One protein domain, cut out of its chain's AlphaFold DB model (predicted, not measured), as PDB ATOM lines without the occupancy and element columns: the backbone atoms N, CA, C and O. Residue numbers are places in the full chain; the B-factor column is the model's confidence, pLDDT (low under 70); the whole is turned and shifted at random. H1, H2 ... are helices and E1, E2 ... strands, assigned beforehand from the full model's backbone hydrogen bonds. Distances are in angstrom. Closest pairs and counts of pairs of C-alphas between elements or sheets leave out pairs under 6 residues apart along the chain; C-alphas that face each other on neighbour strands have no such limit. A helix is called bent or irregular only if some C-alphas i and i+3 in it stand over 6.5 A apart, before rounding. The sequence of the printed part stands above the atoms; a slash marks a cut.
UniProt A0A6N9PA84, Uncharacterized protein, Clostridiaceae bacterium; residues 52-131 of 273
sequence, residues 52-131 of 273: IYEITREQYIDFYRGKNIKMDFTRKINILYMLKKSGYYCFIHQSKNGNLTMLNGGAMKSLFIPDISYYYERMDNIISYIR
ATOM      1  N   ILE A  52       9.397  30.090  20.548       98.75
ATOM      2  CA  ILE A  52       8.968  28.861  19.882       98.75
ATOM      3  C   ILE A  52       9.108  27.734  20.902       98.75
ATOM      4  O   ILE A  52      10.199  27.493  21.414       98.75
ATOM      5  N   TYR A  53       8.009  27.044  21.183       98.69
ATOM      6  CA  TYR A  53       7.943  25.995  22.193       98.69
ATOM      7  C   TYR A  53       7.421  24.715  21.567       98.69
ATOM      8  O   TYR A  53       6.426  24.745  20.847       98.69
ATOM      9  N   GLU A  54       8.048  23.585  21.864       98.44
ATOM     10  CA  GLU A  54       7.419  22.291  21.629       98.44
ATOM     11  C   GLU A  54       6.375  22.046  22.724       98.44
ATOM     12  O   GLU A  54       6.668  22.193  23.911       98.44
ATOM     13  N   ILE A  55       5.151  21.710  22.324       98.38
ATOM     14  CA  ILE A  55       4.039  21.444  23.238       98.38
ATOM     15  C   ILE A  55       3.429  20.074  22.962       98.38
ATOM     16  O   ILE A  55       3.489  19.539  21.851       98.38
ATOM     17  N   THR A  56       2.773  19.515  23.971       96.88
ATOM     18  CA  THR A  56       2.039  18.262  23.816       96.88
ATOM     19  C   THR A  56       0.683  18.487  23.149       96.88
ATOM     20  O   THR A  56       0.116  19.586  23.126       96.88
ATOM     21  N   ARG A  57       0.109  17.397  22.633       95.88
ATOM     22  CA  ARG A  57      -1.272  17.386  22.136       95.88
ATOM     23  C   ARG A  57      -2.263  17.787  23.231       95.88
ATOM     24  O   ARG A  57      -3.238  18.479  22.946       95.88
ATOM     25  N   GLU A  58      -2.024  17.344  24.457       95.81
ATOM     26  CA  GLU A  58      -2.882  17.603  25.609       95.81
ATOM     27  C   GLU A  58      -2.878  19.094  25.957       95.81
ATOM     28  O   GLU A  58      -3.952  19.661  26.136       95.81
ATOM     29  N   GLN A  59      -1.709  19.747  25.934       97.38
ATOM     30  CA  GLN A  59      -1.604  21.196  26.125       97.38
ATOM     31  C   GLN A  59      -2.334  21.970  25.015       97.38
ATOM     32  O   GLN A  59      -3.073  22.908  25.293       97.38
ATOM     33  N   TYR A  60      -2.209  21.553  23.751       97.50
ATOM     34  CA  TYR A  60      -2.941  22.191  22.649       97.50
ATOM     35  C   TYR A  60      -4.468  22.112  22.819       97.50
ATOM     36  O   TYR A  60      -5.175  23.101  22.608       97.50
ATOM     37  N   ILE A  61      -4.977  20.947  23.234       95.94
ATOM     38  CA  ILE A  61      -6.406  20.745  23.513       95.94
ATOM     39  C   ILE A  61      -6.851  21.584  24.714       95.94
ATOM     40  O   ILE A  61      -7.919  22.197  24.674       95.94
ATOM     41  N   ASP A  62      -6.044  21.618  25.773       96.12
ATOM     42  CA  ASP A  62      -6.361  22.340  27.003       96.12
ATOM     43  C   ASP A  62      -6.342  23.862  26.801       96.12
ATOM     44  O   ASP A  62      -7.222  24.561  27.293       96.12
ATOM     45  N   PHE A  63      -5.447  24.374  25.952       97.38
ATOM     46  CA  PHE A  63      -5.469  25.772  25.521       97.38
ATOM     47  C   PHE A  63      -6.783  26.139  24.812       97.38
ATOM     48  O   PHE A  63      -7.414  27.137  25.148       97.38
ATOM     49  N   TYR A  64      -7.244  25.329  23.853       96.19
ATOM     50  CA  TYR A  64      -8.516  25.586  23.158       96.19
ATOM     51  C   TYR A  64      -9.730  25.470  24.086       96.19
ATOM     52  O   TYR A  64     -10.676  26.250  23.949       96.19
ATOM     53  N   ARG A  65      -9.689  24.534  25.045       94.31
ATOM     54  CA  ARG A  65     -10.686  24.435  26.117       94.31
ATOM     55  C   ARG A  65     -10.701  25.710  26.958       94.31
ATOM     56  O   ARG A  65     -11.777  26.265  27.152       94.31
ATOM     57  N   GLY A  66      -9.532  26.200  27.369       93.94
ATOM     58  CA  GLY A  66      -9.382  27.448  28.114       93.94
ATOM     59  C   GLY A  66      -9.845  28.684  27.344       93.94
ATOM     60  O   GLY A  66     -10.368  29.612  27.939       93.94
ATOM     61  N   LYS A  67      -9.771  28.697  26.009       93.50
ATOM     62  CA  LYS A  67     -10.355  29.781  25.194       93.50
ATOM     63  C   LYS A  67     -11.860  29.620  24.931       93.50
ATOM     64  O   LYS A  67     -12.423  30.433  24.203       93.50
ATOM     65  N   ASN A  68     -12.499  28.568  25.456       92.25
ATOM     66  CA  ASN A  68     -13.882  28.185  25.158       92.25
ATOM     67  C   ASN A  68     -14.148  28.010  23.641       92.25
ATOM     68  O   ASN A  68     -15.227  28.296  23.118       92.25
ATOM     69  N   ILE A  69     -13.142  27.531  22.894       92.50
ATOM     70  CA  ILE A  69     -13.231  27.303  21.447       92.50
ATOM     71  C   ILE A  69     -13.330  25.805  21.189       92.50
ATOM     72  O   ILE A  69     -12.384  25.045  21.401       92.50
ATOM     73  N   LYS A  70     -14.467  25.374  20.635       89.19
ATOM     74  CA  LYS A  70     -14.647  23.982  20.207       89.19
ATOM     75  C   LYS A  70     -13.611  23.602  19.149       89.19
ATOM     76  O   LYS A  70     -13.433  24.298  18.146       89.19
ATOM     77  N   MET A  71     -12.983  22.450  19.344       90.50
ATOM     78  CA  MET A  71     -12.081  21.832  18.381       90.50
ATOM     79  C   MET A  71     -12.301  20.320  18.349       90.50
ATOM     80  O   MET A  71     -12.677  19.725  19.355       90.50
ATOM     81  N   ASP A  72     -12.002  19.701  17.212       88.12
ATOM     82  CA  ASP A  72     -11.876  18.250  17.090       88.12
ATOM     83  C   ASP A  72     -10.425  17.924  16.726       88.12
ATOM     84  O   ASP A  72      -9.963  18.277  15.644       88.12
ATOM     85  N   PHE A  73      -9.678  17.306  17.641       91.62
ATOM     86  CA  PHE A  73      -8.272  16.965  17.422       91.62
ATOM     87  C   PHE A  73      -7.936  15.578  17.975       91.62
ATOM     88  O   PHE A  73      -7.379  15.398  19.062       91.62
ATOM     89  N   THR A  74      -8.287  14.562  17.193       87.31
ATOM     90  CA  THR A  74      -8.089  13.136  17.518       87.31
ATOM     91  C   THR A  74      -6.791  12.544  16.964       87.31
ATOM     92  O   THR A  74      -6.424  11.416  17.293       87.31
ATOM     93  N   ARG A  75      -6.074  13.292  16.122       85.94
ATOM     94  CA  ARG A  75      -4.932  12.787  15.353       85.94
ATOM     95  C   ARG A  75      -3.679  12.660  16.218       85.94
ATOM     96  O   ARG A  75      -3.400  13.511  17.058       85.94
ATOM     97  N   LYS A  76      -2.881  11.626  15.941       87.69
ATOM     98  CA  LYS A  76      -1.492  11.548  16.408       87.69
ATOM     99  C   LYS A  76      -0.621  12.443  15.528       87.69
ATOM    100  O   LYS A  76      -0.778  12.450  14.307       87.69
ATOM    101  N   ILE A  77       0.284  13.174  16.160       89.94
ATOM    102  CA  ILE A  77       1.213  14.115  15.534       89.94
ATOM    103  C   ILE A  77       2.649  13.757  15.914       89.94
ATOM    104  O   ILE A  77       2.856  13.023  16.878       89.94
ATOM    105  N   ASN A  78       3.615  14.237  15.129       94.56
ATOM    106  CA  ASN A  78       5.033  14.040  15.418       94.56
ATOM    107  C   ASN A  78       5.548  15.127  16.372       94.56
ATOM    108  O   ASN A  78       5.631  14.867  17.564       94.56
ATOM    109  N   ILE A  79       5.813  16.334  15.869       97.31
ATOM    110  CA  ILE A  79       6.193  17.492  16.692       97.31
ATOM    111  C   ILE A  79       5.122  18.572  16.528       97.31
ATOM    112  O   ILE A  79       4.612  18.774  15.418       97.31
ATOM    113  N   LEU A  80       4.772  19.251  17.619       98.12
ATOM    114  CA  LEU A  80       3.874  20.404  17.616       98.12
ATOM    115  C   LEU A  80       4.545  21.594  18.280       98.12
ATOM    116  O   LEU A  80       4.852  21.570  19.466       98.12
ATOM    117  N   TYR A  81       4.705  22.649  17.498       98.69
ATOM    118  CA  TYR A  81       5.203  23.927  17.954       98.69
ATOM    119  C   TYR A  81       4.047  24.862  18.305       98.69
ATOM    120  O   TYR A  81       3.106  25.024  17.522       98.69
ATOM    121  N   MET A  82       4.157  25.521  19.452       98.69
ATOM    122  CA  MET A  82       3.474  26.765  19.767       98.69
ATOM    123  C   MET A  82       4.450  27.920  19.558       98.69
ATOM    124  O   MET A  82       5.503  27.992  20.187       98.69
ATOM    125  N   LEU A  83       4.070  28.855  18.700       98.81
ATOM    126  CA  LEU A  83       4.754  30.119  18.509       98.81
ATOM    127  C   LEU A  83       3.970  31.159  19.306       98.81
ATOM    128  O   LEU A  83       2.806  31.412  18.986       98.81
ATOM    129  N   LYS A  84       4.588  31.740  20.334       98.62
ATOM    130  CA  LYS A  84       4.005  32.834  21.116       98.62
ATOM    131  C   LYS A  84       4.736  34.127  20.797       98.62
ATOM    132  O   LYS A  84       5.951  34.208  20.971       98.62
ATOM    133  N   LYS A  85       4.008  35.143  20.341       98.00
ATOM    134  CA  LYS A  85       4.589  36.459  20.055       98.00
ATOM    135  C   LYS A  85       3.573  37.565  20.275       98.00
ATOM    136  O   LYS A  85       2.461  37.491  19.757       98.00
ATOM    137  N   SER A  86       3.940  38.574  21.062       95.50
ATOM    138  CA  SER A  86       3.105  39.762  21.306       95.50
ATOM    139  C   SER A  86       1.701  39.412  21.833       95.50
ATOM    140  O   SER A  86       0.708  40.044  21.477       95.50
ATOM    141  N   GLY A  87       1.602  38.352  22.648       95.81
ATOM    142  CA  GLY A  87       0.338  37.834  23.187       95.81
ATOM    143  C   GLY A  87      -0.513  37.007  22.211       95.81
ATOM    144  O   GLY A  87      -1.595  36.572  22.595       95.81
ATOM    145  N   TYR A  88      -0.049  36.780  20.978       98.31
ATOM    146  CA  TYR A  88      -0.687  35.900  19.998       98.31
ATOM    147  C   TYR A  88      -0.032  34.523  19.962       98.31
ATOM    148  O   TYR A  88       1.158  34.379  20.243       98.31
ATOM    149  N   TYR A  89      -0.812  33.537  19.524       98.69
ATOM    150  CA  TYR A  89      -0.404  32.145  19.389       98.69
ATOM    151  C   TYR A  89      -0.581  31.657  17.950       98.69
ATOM    152  O   TYR A  89      -1.621  31.891  17.334       98.69
ATOM    153  N   CYS A  90       0.409  30.936  17.431       98.56
ATOM    154  CA  CYS A  90       0.317  30.160  16.195       98.56
ATOM    155  C   CYS A  90       0.756  28.723  16.491       98.56
ATOM    156  O   CYS A  90       1.721  28.508  17.221       98.56
ATOM    157  N   PHE A  91       0.048  27.736  15.947       98.44
ATOM    158  CA  PHE A  91       0.323  26.323  16.205       98.44
ATOM    159  C   PHE A  91       0.722  25.625  14.911       98.44
ATOM    160  O   PHE A  91      -0.032  25.647  13.935       98.44
ATOM    161  N   ILE A  92       1.903  25.008  14.893       98.56
ATOM    162  CA  ILE A  92       2.484  24.400  13.694       98.56
ATOM    163  C   ILE A  92       2.924  22.976  14.006       98.56
ATOM    164  O   ILE A  92       3.760  22.728  14.866       98.56
ATOM    165  N   HIS A  93       2.378  22.027  13.260       97.69
ATOM    166  CA  HIS A  93       2.828  20.647  13.260       97.69
ATOM    167  C   HIS A  93       4.003  20.468  12.294       97.69
ATOM    168  O   HIS A  93       3.943  20.942  11.158       97.69
ATOM    169  N   GLN A  94       5.010  19.699  12.708       97.94
ATOM    170  CA  GLN A  94       6.083  19.213  11.845       97.94
ATOM    171  C   GLN A  94       6.009  17.694  11.706       97.94
ATOM    172  O   GLN A  94       6.099  16.953  12.689       97.94
ATOM    173  N   SER A  95       5.871  17.220  10.469       96.00
ATOM    174  CA  SER A  95       5.865  15.790  10.161       96.00
ATOM    175  C   SER A  95       7.264  15.170  10.273       96.00
ATOM    176  O   SER A  95       8.274  15.867  10.314       96.00
ATOM    177  N   LYS A  96       7.350  13.833  10.262       95.50
ATOM    178  CA  LYS A  96       8.635  13.104  10.334       95.50
ATOM    179  C   LYS A  96       9.609  13.445   9.200       95.50
ATOM    180  O   LYS A  96      10.813  13.340   9.365       95.50
ATOM    181  N   ASN A  97       9.071  13.826   8.047       94.19
ATOM    182  CA  ASN A  97       9.801  14.271   6.864       94.19
ATOM    183  C   ASN A  97      10.068  15.789   6.846       94.19
ATOM    184  O   ASN A  97      10.461  16.317   5.814       94.19
ATOM    185  N   GLY A  98       9.843  16.493   7.960       94.88
ATOM    186  CA  GLY A  98      10.183  17.909   8.124       94.88
ATOM    187  C   GLY A  98       9.153  18.901   7.578       94.88
ATOM    188  O   GLY A  98       9.305  20.096   7.813       94.88
ATOM    189  N   ASN A  99       8.088  18.443   6.908       96.69
ATOM    190  CA  ASN A  99       7.057  19.332   6.370       96.69
ATOM    191  C   ASN A  99       6.283  20.018   7.494       96.69
ATOM    192  O   ASN A  99       5.857  19.369   8.455       96.69
ATOM    193  N   LEU A 100       6.047  21.317   7.320       98.19
ATOM    194  CA  LEU A 100       5.296  22.131   8.261       98.19
ATOM    195  C   LEU A 100       3.837  22.272   7.827       98.19
ATOM    196  O   LEU A 100       3.514  22.433   6.648       98.19
ATOM    197  N   THR A 101       2.948  22.228   8.810       97.19
ATOM    198  CA  THR A 101       1.507  22.364   8.625       97.19
ATOM    199  C   THR A 101       0.950  23.199   9.763       97.19
ATOM    200  O   THR A 101       1.039  22.810  10.925       97.19
ATOM    201  N   MET A 102       0.329  24.327   9.442       96.94
ATOM    202  CA  MET A 102      -0.344  25.151  10.438       96.94
ATOM    203  C   MET A 102      -1.662  24.509  10.866       96.94
ATOM    204  O   MET A 102      -2.403  23.959  10.038       96.94
ATOM    205  N   LEU A 103      -1.959  24.606  12.159       96.44
ATOM    206  CA  LEU A 103      -3.177  24.093  12.762       96.44
ATOM    207  C   LEU A 103      -4.205  25.204  12.986       96.44
ATOM    208  O   LEU A 103      -3.912  26.287  13.489       96.44
ATOM    209  N   ASN A 104      -5.453  24.885  12.666       94.88
ATOM    210  CA  ASN A 104      -6.624  25.686  12.979       94.88
ATOM    211  C   ASN A 104      -7.629  24.795  13.719       94.88
ATOM    212  O   ASN A 104      -8.545  24.217  13.123       94.88
ATOM    213  N   GLY A 105      -7.416  24.621  15.024       92.75
ATOM    214  CA  GLY A 105      -8.052  23.545  15.778       92.75
ATOM    215  C   GLY A 105      -7.634  22.192  15.196       92.75
ATOM    216  O   GLY A 105      -6.448  21.873  15.141       92.75
ATOM    217  N   GLY A 106      -8.614  21.426  14.716       92.19
ATOM    218  CA  GLY A 106      -8.400  20.160  14.012       92.19
ATOM    219  C   GLY A 106      -7.918  20.266  12.571       92.19
ATOM    220  O   GLY A 106      -7.354  19.315  12.026       92.19
ATOM    221  N   ALA A 107      -8.189  21.403  11.929       93.12
ATOM    222  CA  ALA A 107      -7.901  21.592  10.519       93.12
ATOM    223  C   ALA A 107      -6.409  21.854  10.297       93.12
ATOM    224  O   ALA A 107      -5.744  22.486  11.115       93.12
ATOM    225  N   MET A 108      -5.904  21.385   9.160       93.31
ATOM    226  CA  MET A 108      -4.497  21.443   8.787       93.31
ATOM    227  C   MET A 108      -4.333  22.161   7.452       93.31
ATOM    228  O   MET A 108      -5.056  21.865   6.498       93.31
ATOM    229  N   LYS A 109      -3.360  23.070   7.372       94.75
ATOM    230  CA  LYS A 109      -2.964  23.733   6.126       94.75
ATOM    231  C   LYS A 109      -1.456  23.625   5.948       94.75
ATOM    232  O   LYS A 109      -0.706  24.094   6.799       94.75
ATOM    233  N   SER A 110      -1.025  23.000   4.854       96.06
ATOM    234  CA  SER A 110       0.397  22.885   4.528       96.06
ATOM    235  C   SER A 110       1.039  24.260   4.398       96.06
ATOM    236  O   SER A 110       0.439  25.181   3.836       96.06
ATOM    237  N   LEU A 111       2.259  24.357   4.903       96.75
ATOM    238  CA  LEU A 111       3.110  25.528   4.842       96.75
ATOM    239  C   LEU A 111       4.244  25.267   3.841       96.75
ATOM    240  O   LEU A 111       4.780  24.162   3.779       96.75
ATOM    241  N   PHE A 112       4.568  26.264   3.015       94.12
ATOM    242  CA  PHE A 112       5.490  26.084   1.887       94.12
ATOM    243  C   PHE A 112       6.961  26.119   2.293       94.12
ATOM    244  O   PHE A 112       7.772  25.393   1.726       94.12
ATOM    245  N   ILE A 113       7.303  26.966   3.263       95.31
ATOM    246  CA  ILE A 113       8.676  27.125   3.741       95.31
ATOM    247  C   ILE A 113       8.864  26.172   4.925       95.31
ATOM    248  O   ILE A 113       8.133  26.312   5.907       95.31
ATOM    249  N   PRO A 114       9.784  25.195   4.863       95.00
ATOM    250  CA  PRO A 114       9.979  24.193   5.909       95.00
ATOM    251  C   PRO A 114      10.915  24.695   7.025       95.00
ATOM    252  O   PRO A 114      11.781  23.962   7.490       95.00
ATOM    253  N   ASP A 115      10.755  25.951   7.443       96.88
ATOM    254  CA  ASP A 115      11.530  26.577   8.516       96.88
ATOM    255  C   ASP A 115      10.577  27.204   9.537       96.88
ATOM    256  O   ASP A 115       9.743  28.038   9.193       96.88
ATOM    257  N   ILE A 116      10.683  26.781  10.796       97.94
ATOM    258  CA  ILE A 116       9.828  27.271  11.879       97.94
ATOM    259  C   ILE A 116      10.152  28.726  12.247       97.94
ATOM    260  O   ILE A 116       9.239  29.497  12.561       97.94
ATOM    261  N   SER A 117      11.427  29.118  12.142       98.19
ATOM    262  CA  SER A 117      11.908  30.465  12.469       98.19
ATOM    263  C   SER A 117      11.325  31.496  11.510       98.19
ATOM    264  O   SER A 117      10.876  32.552  11.953       98.19
ATOM    265  N   TYR A 118      11.196  31.141  10.225       97.81
ATOM    266  CA  TYR A 118      10.523  31.960   9.214       97.81
ATOM    267  C   TYR A 118       9.134  32.445   9.665       97.81
ATOM    268  O   TYR A 118       8.813  33.632   9.542       97.81
ATOM    269  N   TYR A 119       8.304  31.545  10.206       98.00
ATOM    270  CA  TYR A 119       6.951  31.894  10.657       98.00
ATOM    271  C   TYR A 119       6.979  32.726  11.939       98.00
ATOM    272  O   TYR A 119       6.212  33.677  12.075       98.00
ATOM    273  N   TYR A 120       7.872  32.408  12.875       98.56
ATOM    274  CA  TYR A 120       7.990  33.156  14.123       98.56
ATOM    275  C   TYR A 120       8.434  34.610  13.897       98.56
ATOM    276  O   TYR A 120       7.816  35.554  14.402       98.56
ATOM    277  N   GLU A 121       9.467  34.816  13.080       97.88
ATOM    278  CA  GLU A 121      10.005  36.146  12.783       97.88
ATOM    279  C   GLU A 121       8.962  37.046  12.110       97.88
ATOM    280  O   GLU A 121       8.852  38.227  12.449       97.88
ATOM    281  N   ARG A 122       8.133  36.478  11.224       97.00
ATOM    282  CA  ARG A 122       7.127  37.210  10.433       97.00
ATOM    283  C   ARG A 122       5.757  37.342  11.093       97.00
ATOM    284  O   ARG A 122       4.903  38.041  10.550       97.00
ATOM    285  N   MET A 123       5.544  36.708  12.242       96.94
ATOM    286  CA  MET A 123       4.231  36.598  12.882       96.94
ATOM    287  C   MET A 123       3.539  37.957  13.093       96.94
ATOM    288  O   MET A 123       2.381  38.100  12.708       96.94
ATOM    289  N   ASP A 124       4.244  38.976  13.607       96.19
ATOM    290  CA  ASP A 124       3.656  40.310  13.835       96.19
ATOM    291  C   ASP A 124       3.209  40.977  12.523       96.19
ATOM    292  O   ASP A 124       2.118  41.544  12.452       96.19
ATOM    293  N   ASN A 125       4.013  40.859  11.458       96.00
ATOM    294  CA  ASN A 125       3.695  41.435  10.148       96.00
ATOM    295  C   ASN A 125       2.441  40.792   9.543       96.00
ATOM    296  O   ASN A 125       1.581  41.495   9.017       96.00
ATOM    297  N   ILE A 126       2.316  39.465   9.643       96.88
ATOM    298  CA  ILE A 126       1.145  38.732   9.143       96.88
ATOM    299  C   ILE A 126      -0.104  39.075   9.951       96.88
ATOM    300  O   ILE A 126      -1.161  39.326   9.370       96.88
ATOM    301  N   ILE A 127       0.012  39.141  11.282       97.44
ATOM    302  CA  ILE A 127      -1.100  39.551  12.146       97.44
ATOM    303  C   ILE A 127      -1.557  40.960  11.772       97.44
ATOM    304  O   ILE A 127      -2.750  41.160  11.560       97.44
ATOM    305  N   SER A 128      -0.631  41.913  11.640       95.81
ATOM    306  CA  SER A 128      -0.956  43.291  11.261       95.81
ATOM    307  C   SER A 128      -1.642  43.362   9.894       95.81
ATOM    308  O   SER A 128      -2.653  44.051   9.752       95.81
ATOM    309  N   TYR A 129      -1.125  42.629   8.903       96.44
ATOM    310  CA  TYR A 129      -1.675  42.598   7.547       96.44
ATOM    311  C   TYR A 129      -3.116  42.078   7.504       96.44
ATOM    312  O   TYR A 129      -3.959  42.652   6.820       96.44
ATOM    313  N   ILE A 130      -3.419  41.020   8.262       96.69
ATOM    314  CA  ILE A 130      -4.773  40.454   8.334       96.69
ATOM    315  C   ILE A 130      -5.698  41.364   9.149       96.69
ATOM    316  O   ILE A 130      -6.847  41.591   8.770       96.69
ATOM    317  N   ARG A 131      -5.209  41.877  10.282       95.25
ATOM    318  CA  ARG A 131      -6.021  42.606  11.260       95.25
ATOM    319  C   ARG A 131      -6.508  43.951  10.725       95.25
ATOM    320  O   ARG A 131      -7.660  44.297  10.944       95.25
TER     321      ARG A 131
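This is residues 52 to 131 of the 273 residues of an uncharacterized protein of Clostridiaceae bacterium (UniProt A0A6N9PA84). A strongly twisted sheet of five antiparallel strands has the longer helix, H2, packed slantwise over one face, at E2 and E3. The shorter helix, H1, and the long link after it lie at the far side of the domain from H2, where H1 only grazes the sheet. The printed part has 80 residues, with two named helices and five named strands in the order E1 H1 E2 E3 E4 E5 H2; the sheet's order is E1 E2 E3 E4 E5, and the class is mixed, helices and strands. The whole is compact and rounded, with a radius of gyration of the C-alphas of 12.3 A and spans of 31 by 30 by 19 A.

The sheet holds E1, residues 52 to 54, E2, residues 79 to 85, E3, residues 88 to 94, E4, residues 100 to 104, and E5, residues 107 to 110. E2 to E5 form a meander, each strand the antiparallel neighbour of the one before, and each successive pair is a hairpin. From edge to edge the strands' lines turn by 120 degrees. E2 and E3 run at 159 degrees, with N 81 and O 92 within hydrogen-bond range at 2.8 A. E3 and E4 run at 132 degrees, with N 93 and O 101 at 2.8 A. On the other side of E2, the edge strand E1 runs at 149 degrees to it, with N 82 and O 53 at 2.8 A. The edge strand E5 runs at 151 degrees to E4, with N 102 and O 109 at 2.8 A. H2, residues 116 to 131, is on one face of the sheet, which gives two layers, helix over sheet. Its height over the sheet is 8.7 A; it lies over E2 and E3, at 46 degrees to E2 on the local plane. The closest C-alphas of E2 and H2 are those of Leu 83 and Tyr 120, 6.2 A apart. H1, residues 57 to 66, only grazes the sheet with its residues 57 to 60 and is apart from H2. Every O i to N i+4 pair is within hydrogen-bond range in H1, and 10 of 12 are in H2.

E1 begins at C-alpha 52, (8.968, 28.861, 19.882), and is 7.0 A long. E2 measures 19.3 A, E3 19.8 A, E4 13.3 A and E5 10.3 A. H1 spans 14.2 A from C-alpha 57, (-1.272, 17.386, 22.136). H2 spans 22.1 A and ends at C-alpha 131, (-6.021, 42.606, 11.260). H2 is irregular, with C-alphas 121 and 124 7.7 A apart, and has a kink of 52 degrees near residue 124.

The two C-alphas farthest apart, those of Asn 68 and Asn 97, are 33.0 A apart. The printed part has no cut. The link from H1 to E2, residues 67 to 78, is long; the other links are tight. The mean pLDDT of the printed part is 95.7, and no printed residue is under 70.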